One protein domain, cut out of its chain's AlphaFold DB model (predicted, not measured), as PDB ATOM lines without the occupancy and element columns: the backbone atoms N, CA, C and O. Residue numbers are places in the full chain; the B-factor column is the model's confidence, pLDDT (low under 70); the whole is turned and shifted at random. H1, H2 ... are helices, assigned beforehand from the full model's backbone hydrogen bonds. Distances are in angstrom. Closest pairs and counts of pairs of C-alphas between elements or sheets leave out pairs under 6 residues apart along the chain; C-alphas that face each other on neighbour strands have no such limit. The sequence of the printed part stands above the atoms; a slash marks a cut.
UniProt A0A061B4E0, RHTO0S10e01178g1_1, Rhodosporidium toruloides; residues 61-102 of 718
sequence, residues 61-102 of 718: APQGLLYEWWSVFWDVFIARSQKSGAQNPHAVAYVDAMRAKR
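What this domain is: This is residues 61 to 102 of the 718 residues of the protein "RHTO0S10e01178g1_1" of Rhodosporidium toruloides (UniProt A0A061B4E0). Two helices make a lopsided L: H1 runs along the longest axis, and H2 stands about perpendicular to it, the first part of H2 meeting H1 near its last turns. The link, residues 82 to 88, loops back from the end of H1 to the start of H2, while residues 61 to 71 and 96 to 102 stick out as free arms. The printed part has 42 residues, with H1 then H2 and no named strand; it is all helix, loose with a radius of gyration of the C-alphas of 11.5 A, and spans 34 by 22 by 12 A.

How they stand to each other: H1, residues 65 to 81, touches H2, residues 89 to 102, with residues 75 to 79 alone, and H2 touches it with residues 90 to 95 alone. Their closest C-alphas, those of Asp 75 and Ala 91, are 4.7 A apart. Their lines stand about perpendicular, at 82 degrees. In H1 and H2 every O i to N i+4 pair is within hydrogen-bond range.

Where its parts are: H1 begins at C-alpha 65 (-12.442, 5.301, -85.320) and is 23.7 A long from first to last C-alpha. H2, 20.0 A long, ends at C-alpha 102 (-30.680, -9.266, -84.788).

The domain as a whole: The C-alphas farthest apart, those of Pro 62 and Ser 84, are 35.4 A apart. The printed part has no cut, and its link is short. The model's pLDDT is under 70 at residues 82 to 91 and 101 to 102.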
ATOM      1  N   ALA A  61     -11.476   5.936 -90.530       92.62
ATOM      2  CA  ALA A  61     -12.860   6.380 -90.374       92.62
ATOM      3  C   ALA A  61     -12.949   7.917 -90.478       92.62
ATOM      4  O   ALA A  61     -12.029   8.601 -90.004       92.62
ATOM      5  N   PRO A  62     -14.027   8.487 -91.062       89.62
ATOM      6  CA  PRO A  62     -14.103   9.915 -91.387       89.62
ATOM      7  C   PRO A  62     -13.905  10.869 -90.203       89.62
ATOM      8  O   PRO A  62     -13.336  11.943 -90.388       89.62
ATOM      9  N   GLN A  63     -14.352  10.494 -89.001       89.25
ATOM     10  CA  GLN A  63     -14.181  11.289 -87.773       89.25
ATOM     11  C   GLN A  63     -13.120  10.693 -86.823       89.25
ATOM     12  O   GLN A  63     -12.923  11.196 -85.718       89.25
ATOM     13  N   GLY A  64     -12.414   9.651 -87.277       92.81
ATOM     14  CA  GLY A  64     -11.484   8.830 -86.499       92.81
ATOM     15  C   GLY A  64     -12.208   7.721 -85.734       92.81
ATOM     16  O   GLY A  64     -13.196   7.981 -85.043       92.81
ATOM     17  N   LEU A  65     -11.722   6.475 -85.844       93.69
ATOM     18  CA  LEU A  65     -12.442   5.301 -85.320       93.69
ATOM     19  C   LEU A  65     -12.712   5.427 -83.817       93.69
ATOM     20  O   LEU A  65     -13.803   5.095 -83.363       93.69
ATOM     21  N   LEU A  66     -11.745   5.955 -83.060       94.12
ATOM     22  CA  LEU A  66     -11.871   6.155 -81.617       94.12
ATOM     23  C   LEU A  66     -13.071   7.041 -81.258       94.12
ATOM     24  O   LEU A  66     -13.777   6.736 -80.307       94.12
ATOM     25  N   TYR A  67     -13.342   8.101 -82.024       93.62
ATOM     26  CA  TYR A  67     -14.474   8.995 -81.766       93.62
ATOM     27  C   TYR A  67     -15.818   8.336 -82.105       93.62
ATOM     28  O   TYR A  67     -16.766   8.389 -81.315       93.62
ATOM     29  N   GLU A  68     -15.896   7.682 -83.267       93.69
ATOM     30  CA  GLU A  68     -17.115   6.999 -83.716       93.69
ATOM     31  C   GLU A  68     -17.456   5.825 -82.778       93.69
ATOM     32  O   GLU A  68     -18.599   5.691 -82.346       93.69
ATOM     33  N   TRP A  69     -16.454   5.051 -82.349       94.31
ATOM     34  CA  TRP A  69     -16.613   3.983 -81.358       94.31
ATOM     35  C   TRP A  69     -16.993   4.513 -79.968       94.31
ATOM     36  O   TRP A  69     -17.928   4.001 -79.358       94.31
ATOM     37  N   TRP A  70     -16.318   5.558 -79.473       93.44
ATOM     38  CA  TRP A  70     -16.552   6.109 -78.130       93.44
ATOM     39  C   TRP A  70     -17.941   6.739 -77.984       93.44
ATOM     40  O   TRP A  70     -18.571   6.588 -76.939       93.44
ATOM     41  N   SER A  71     -18.455   7.395 -79.031       90.75
ATOM     42  CA  SER A  71     -19.824   7.936 -79.020       90.75
ATOM     43  C   SER A  71     -20.883   6.829 -78.933       90.75
ATOM     44  O   SER A  71     -21.749   6.880 -78.060       90.75
ATOM     45  N   VAL A  72     -20.755   5.773 -79.746       91.50
ATOM     46  CA  VAL A  72     -21.628   4.585 -79.684       91.50
ATOM     47  C   VAL A  72     -21.498   3.846 -78.347       91.50
ATOM     48  O   VAL A  72     -22.505   3.415 -77.784       91.50
ATOM     49  N   PHE A  73     -20.277   3.713 -77.814       93.00
ATOM     50  CA  PHE A  73     -20.030   3.100 -76.508       93.00
ATOM     51  C   PHE A  73     -20.783   3.837 -75.395       93.00
ATOM     52  O   PHE A  73     -21.468   3.185 -74.606       93.00
ATOM     53  N   TRP A  74     -20.723   5.173 -75.355       90.94
ATOM     54  CA  TRP A  74     -21.440   5.957 -74.346       90.94
ATOM     55  C   TRP A  74     -22.957   5.838 -74.461       90.94
ATOM     56  O   TRP A  74     -23.607   5.621 -73.439       90.94
ATOM     57  N   ASP A  75     -23.529   5.909 -75.666       85.56
ATOM     58  CA  ASP A  75     -24.977   5.731 -75.839       85.56
ATOM     59  C   ASP A  75     -25.433   4.341 -75.354       85.56
ATOM     60  O   ASP A  75     -26.400   4.235 -74.598       85.56
ATOM     61  N   VAL A  76     -24.703   3.271 -75.693       89.56
ATOM     62  CA  VAL A  76     -25.005   1.909 -75.206       89.56
ATOM     63  C   VAL A  76     -24.798   1.783 -73.692       89.56
ATOM     64  O   VAL A  76     -25.613   1.158 -73.010       89.56
ATOM     65  N   PHE A  77     -23.735   2.376 -73.144       90.19
ATOM     66  CA  PHE A  77     -23.455   2.345 -71.709       90.19
ATOM     67  C   PHE A  77     -24.558   3.053 -70.914       90.19
ATOM     68  O   PHE A  77     -25.062   2.496 -69.936       90.19
ATOM     69  N   ILE A  78     -25.005   4.232 -71.357       87.12
ATOM     70  CA  ILE A  78     -26.130   4.954 -70.747       87.12
ATOM     71  C   ILE A  78     -27.437   4.158 -70.900       87.12
ATOM     72  O   ILE A  78     -28.149   3.992 -69.909       87.12
ATOM     73  N   ALA A  79     -27.711   3.560 -72.071       83.06
ATOM     74  CA  ALA A  79     -28.892   2.708 -72.278       83.06
ATOM     75  C   ALA A  79     -28.984   1.541 -71.278       83.06
ATOM     76  O   ALA A  79     -30.078   1.192 -70.833       83.06
ATOM     77  N   ARG A  80     -27.845   0.907 -70.952       82.62
ATOM     78  CA  ARG A  80     -27.791  -0.279 -70.077       82.62
ATOM     79  C   ARG A  80     -27.615   0.062 -68.591       82.62
ATOM     80  O   ARG A  80     -28.047  -0.723 -67.750       82.62
ATOM     81  N   SER A  81     -27.018   1.210 -68.254       82.56
ATOM     82  CA  SER A  81     -26.803   1.646 -66.861       82.56
ATOM     83  C   SER A  81     -27.993   2.403 -66.258       82.56
ATOM     84  O   SER A  81     -28.216   2.306 -65.050       82.56
ATOM     85  N   GLN A  82     -28.819   3.084 -67.066       64.44
ATOM     86  CA  GLN A  82     -30.049   3.759 -66.620       64.44
ATOM     87  C   GLN A  82     -31.192   2.776 -66.290       64.44
ATOM     88  O   GLN A  82     -32.288   2.838 -66.844       64.44
ATOM     89  N   LYS A  83     -30.972   1.877 -65.325       59.50
ATOM     90  CA  LYS A  83     -31.961   0.872 -64.898       59.50
ATOM     91  C   LYS A  83     -33.226   1.478 -64.261       59.50
ATOM     92  O   LYS A  83     -34.217   0.768 -64.096       59.50
ATOM     93  N   SER A  84     -33.203   2.751 -63.842       55.03
ATOM     94  CA  SER A  84     -34.281   3.350 -63.030       55.03
ATOM     95  C   SER A  84     -34.481   4.875 -63.156       55.03
ATOM     96  O   SER A  84     -35.125   5.452 -62.284       55.03
ATOM     97  N   GLY A  85     -33.967   5.568 -64.184       50.00
ATOM     98  CA  GLY A  85     -34.175   7.025 -64.269       50.00
ATOM     99  C   GLY A  85     -33.759   7.711 -65.573       50.00
ATOM    100  O   GLY A  85     -32.753   7.343 -66.171       50.00
ATOM    101  N   ALA A  86     -34.539   8.731 -65.962       49.88
ATOM    102  CA  ALA A  86     -34.278   9.688 -67.051       49.88
ATOM    103  C   ALA A  86     -33.751   9.053 -68.357       49.88
ATOM    104  O   ALA A  86     -32.699   9.431 -68.873       49.88
ATOM    105  N   GLN A  87     -34.508   8.076 -68.859       58.38
ATOM    106  CA  GLN A  87     -34.188   7.226 -70.003       58.38
ATOM    107  C   GLN A  87     -33.799   8.041 -71.255       58.38
ATOM    108  O   GLN A  87     -34.644   8.708 -71.850       58.38
ATOM    109  N   ASN A  88     -32.528   7.985 -71.672       64.94
ATOM    110  CA  ASN A  88     -32.044   8.705 -72.856       64.94
ATOM    111  C   ASN A  88     -32.699   8.139 -74.143       64.94
ATOM    112  O   ASN A  88     -32.474   6.970 -74.478       64.94
ATOM    113  N   PRO A  89     -33.478   8.935 -74.906       65.88
ATOM    114  CA  PRO A  89     -34.221   8.434 -76.063       65.88
ATOM    115  C   PRO A  89     -33.316   8.015 -77.231       65.88
ATOM    116  O   PRO A  89     -33.663   7.089 -77.963       65.88
ATOM    117  N   HIS A  90     -32.141   8.635 -77.394       64.62
ATOM    118  CA  HIS A  90     -31.170   8.253 -78.428       64.62
ATOM    119  C   HIS A  90     -30.547   6.887 -78.122       64.62
ATOM    120  O   HIS A  90     -30.474   6.018 -78.991       64.62
ATOM    121  N   ALA A  91     -30.193   6.680 -76.854       63.38
ATOM    122  CA  ALA A  91     -29.633   5.444 -76.327       63.38
ATOM    123  C   ALA A  91     -30.602   4.254 -76.500       63.38
ATOM    124  O   ALA A  91     -30.213   3.192 -76.993       63.38
ATOM    125  N   VAL A  92     -31.892   4.452 -76.189       71.44
ATOM    126  CA  VAL A  92     -32.945   3.448 -76.442       71.44
ATOM    127  C   VAL A  92     -33.122   3.185 -77.935       71.44
ATOM    128  O   VAL A  92     -33.144   2.025 -78.341       71.44
ATOM    129  N   ALA A  93     -33.212   4.233 -78.762       76.19
ATOM    130  CA  ALA A  93     -33.391   4.081 -80.206       76.19
ATOM    131  C   ALA A  93     -32.228   3.318 -80.865       76.19
ATOM    132  O   ALA A  93     -32.461   2.529 -81.780       76.19
ATOM    133  N   TYR A  94     -30.990   3.498 -80.387       74.62
ATOM    134  CA  TYR A  94     -29.846   2.711 -80.844       74.62
ATOM    135  C   TYR A  94     -29.971   1.232 -80.450       74.62
ATOM    136  O   TYR A  94     -29.835   0.357 -81.308       74.62
ATOM    137  N   VAL A  95     -30.267   0.935 -79.178       76.31
ATOM    138  CA  VAL A  95     -30.402  -0.452 -78.692       76.31
ATOM    139  C   VAL A  95     -31.558  -1.182 -79.382       76.31
ATOM    140  O   VAL A  95     -31.382  -2.326 -79.803       76.31
ATOM    141  N   ASP A  96     -32.703  -0.525 -79.575       79.31
ATOM    142  CA  ASP A  96     -33.856  -1.101 -80.277       79.31
ATOM    143  C   ASP A  96     -33.562  -1.315 -81.773       79.31
ATOM    144  O   ASP A  96     -33.797  -2.398 -82.307       79.31
ATOM    145  N   ALA A  97     -32.910  -0.353 -82.440       77.81
ATOM    146  CA  ALA A  97     -32.469  -0.518 -83.826       77.81
ATOM    147  C   ALA A  97     -31.403  -1.618 -84.001       77.81
ATOM    148  O   ALA A  97     -31.301  -2.201 -85.082       77.81
ATOM    149  N   MET A  98     -30.602  -1.916 -82.972       75.94
ATOM    150  CA  MET A  98     -29.654  -3.037 -82.974       75.94
ATOM    151  C   MET A  98     -30.335  -4.376 -82.661       75.94
ATOM    152  O   MET A  98     -29.978  -5.385 -83.271       75.94
ATOM    153  N   ARG A  99     -31.358  -4.397 -81.793       78.06
ATOM    154  CA  ARG A  99     -32.216  -5.571 -81.554       78.06
ATOM    155  C   ARG A  99     -32.999  -5.948 -82.813       78.06
ATOM    156  O   ARG A  99     -32.856  -7.068 -83.295       78.06
ATOM    157  N   ALA A 100     -33.689  -4.992 -83.433       73.19
ATOM    158  CA  ALA A 100     -34.447  -5.196 -84.670       73.19
ATOM    159  C   ALA A 100     -33.589  -5.693 -85.856       73.19
ATOM    160  O   ALA A 100     -34.108  -6.330 -86.770       73.19
ATOM    161  N   LYS A 101     -32.269  -5.442 -85.843       68.25
ATOM    162  CA  LYS A 101     -31.306  -6.000 -86.814       68.25
ATOM    163  C   LYS A 101     -30.845  -7.429 -86.487       68.25
ATOM    164  O   LYS A 101     -30.356  -8.104 -87.389       68.25
ATOM    165  N   ARG A 102     -30.984  -7.889 -85.236       61.56
ATOM    166  CA  ARG A 102     -30.680  -9.266 -84.788       61.56
ATOM    167  C   ARG A 102     -31.908 -10.189 -84.833       61.56
ATOM    168  O   ARG A 102     -31.744 -11.389 -85.021       61.56
TER     169      ARG A 102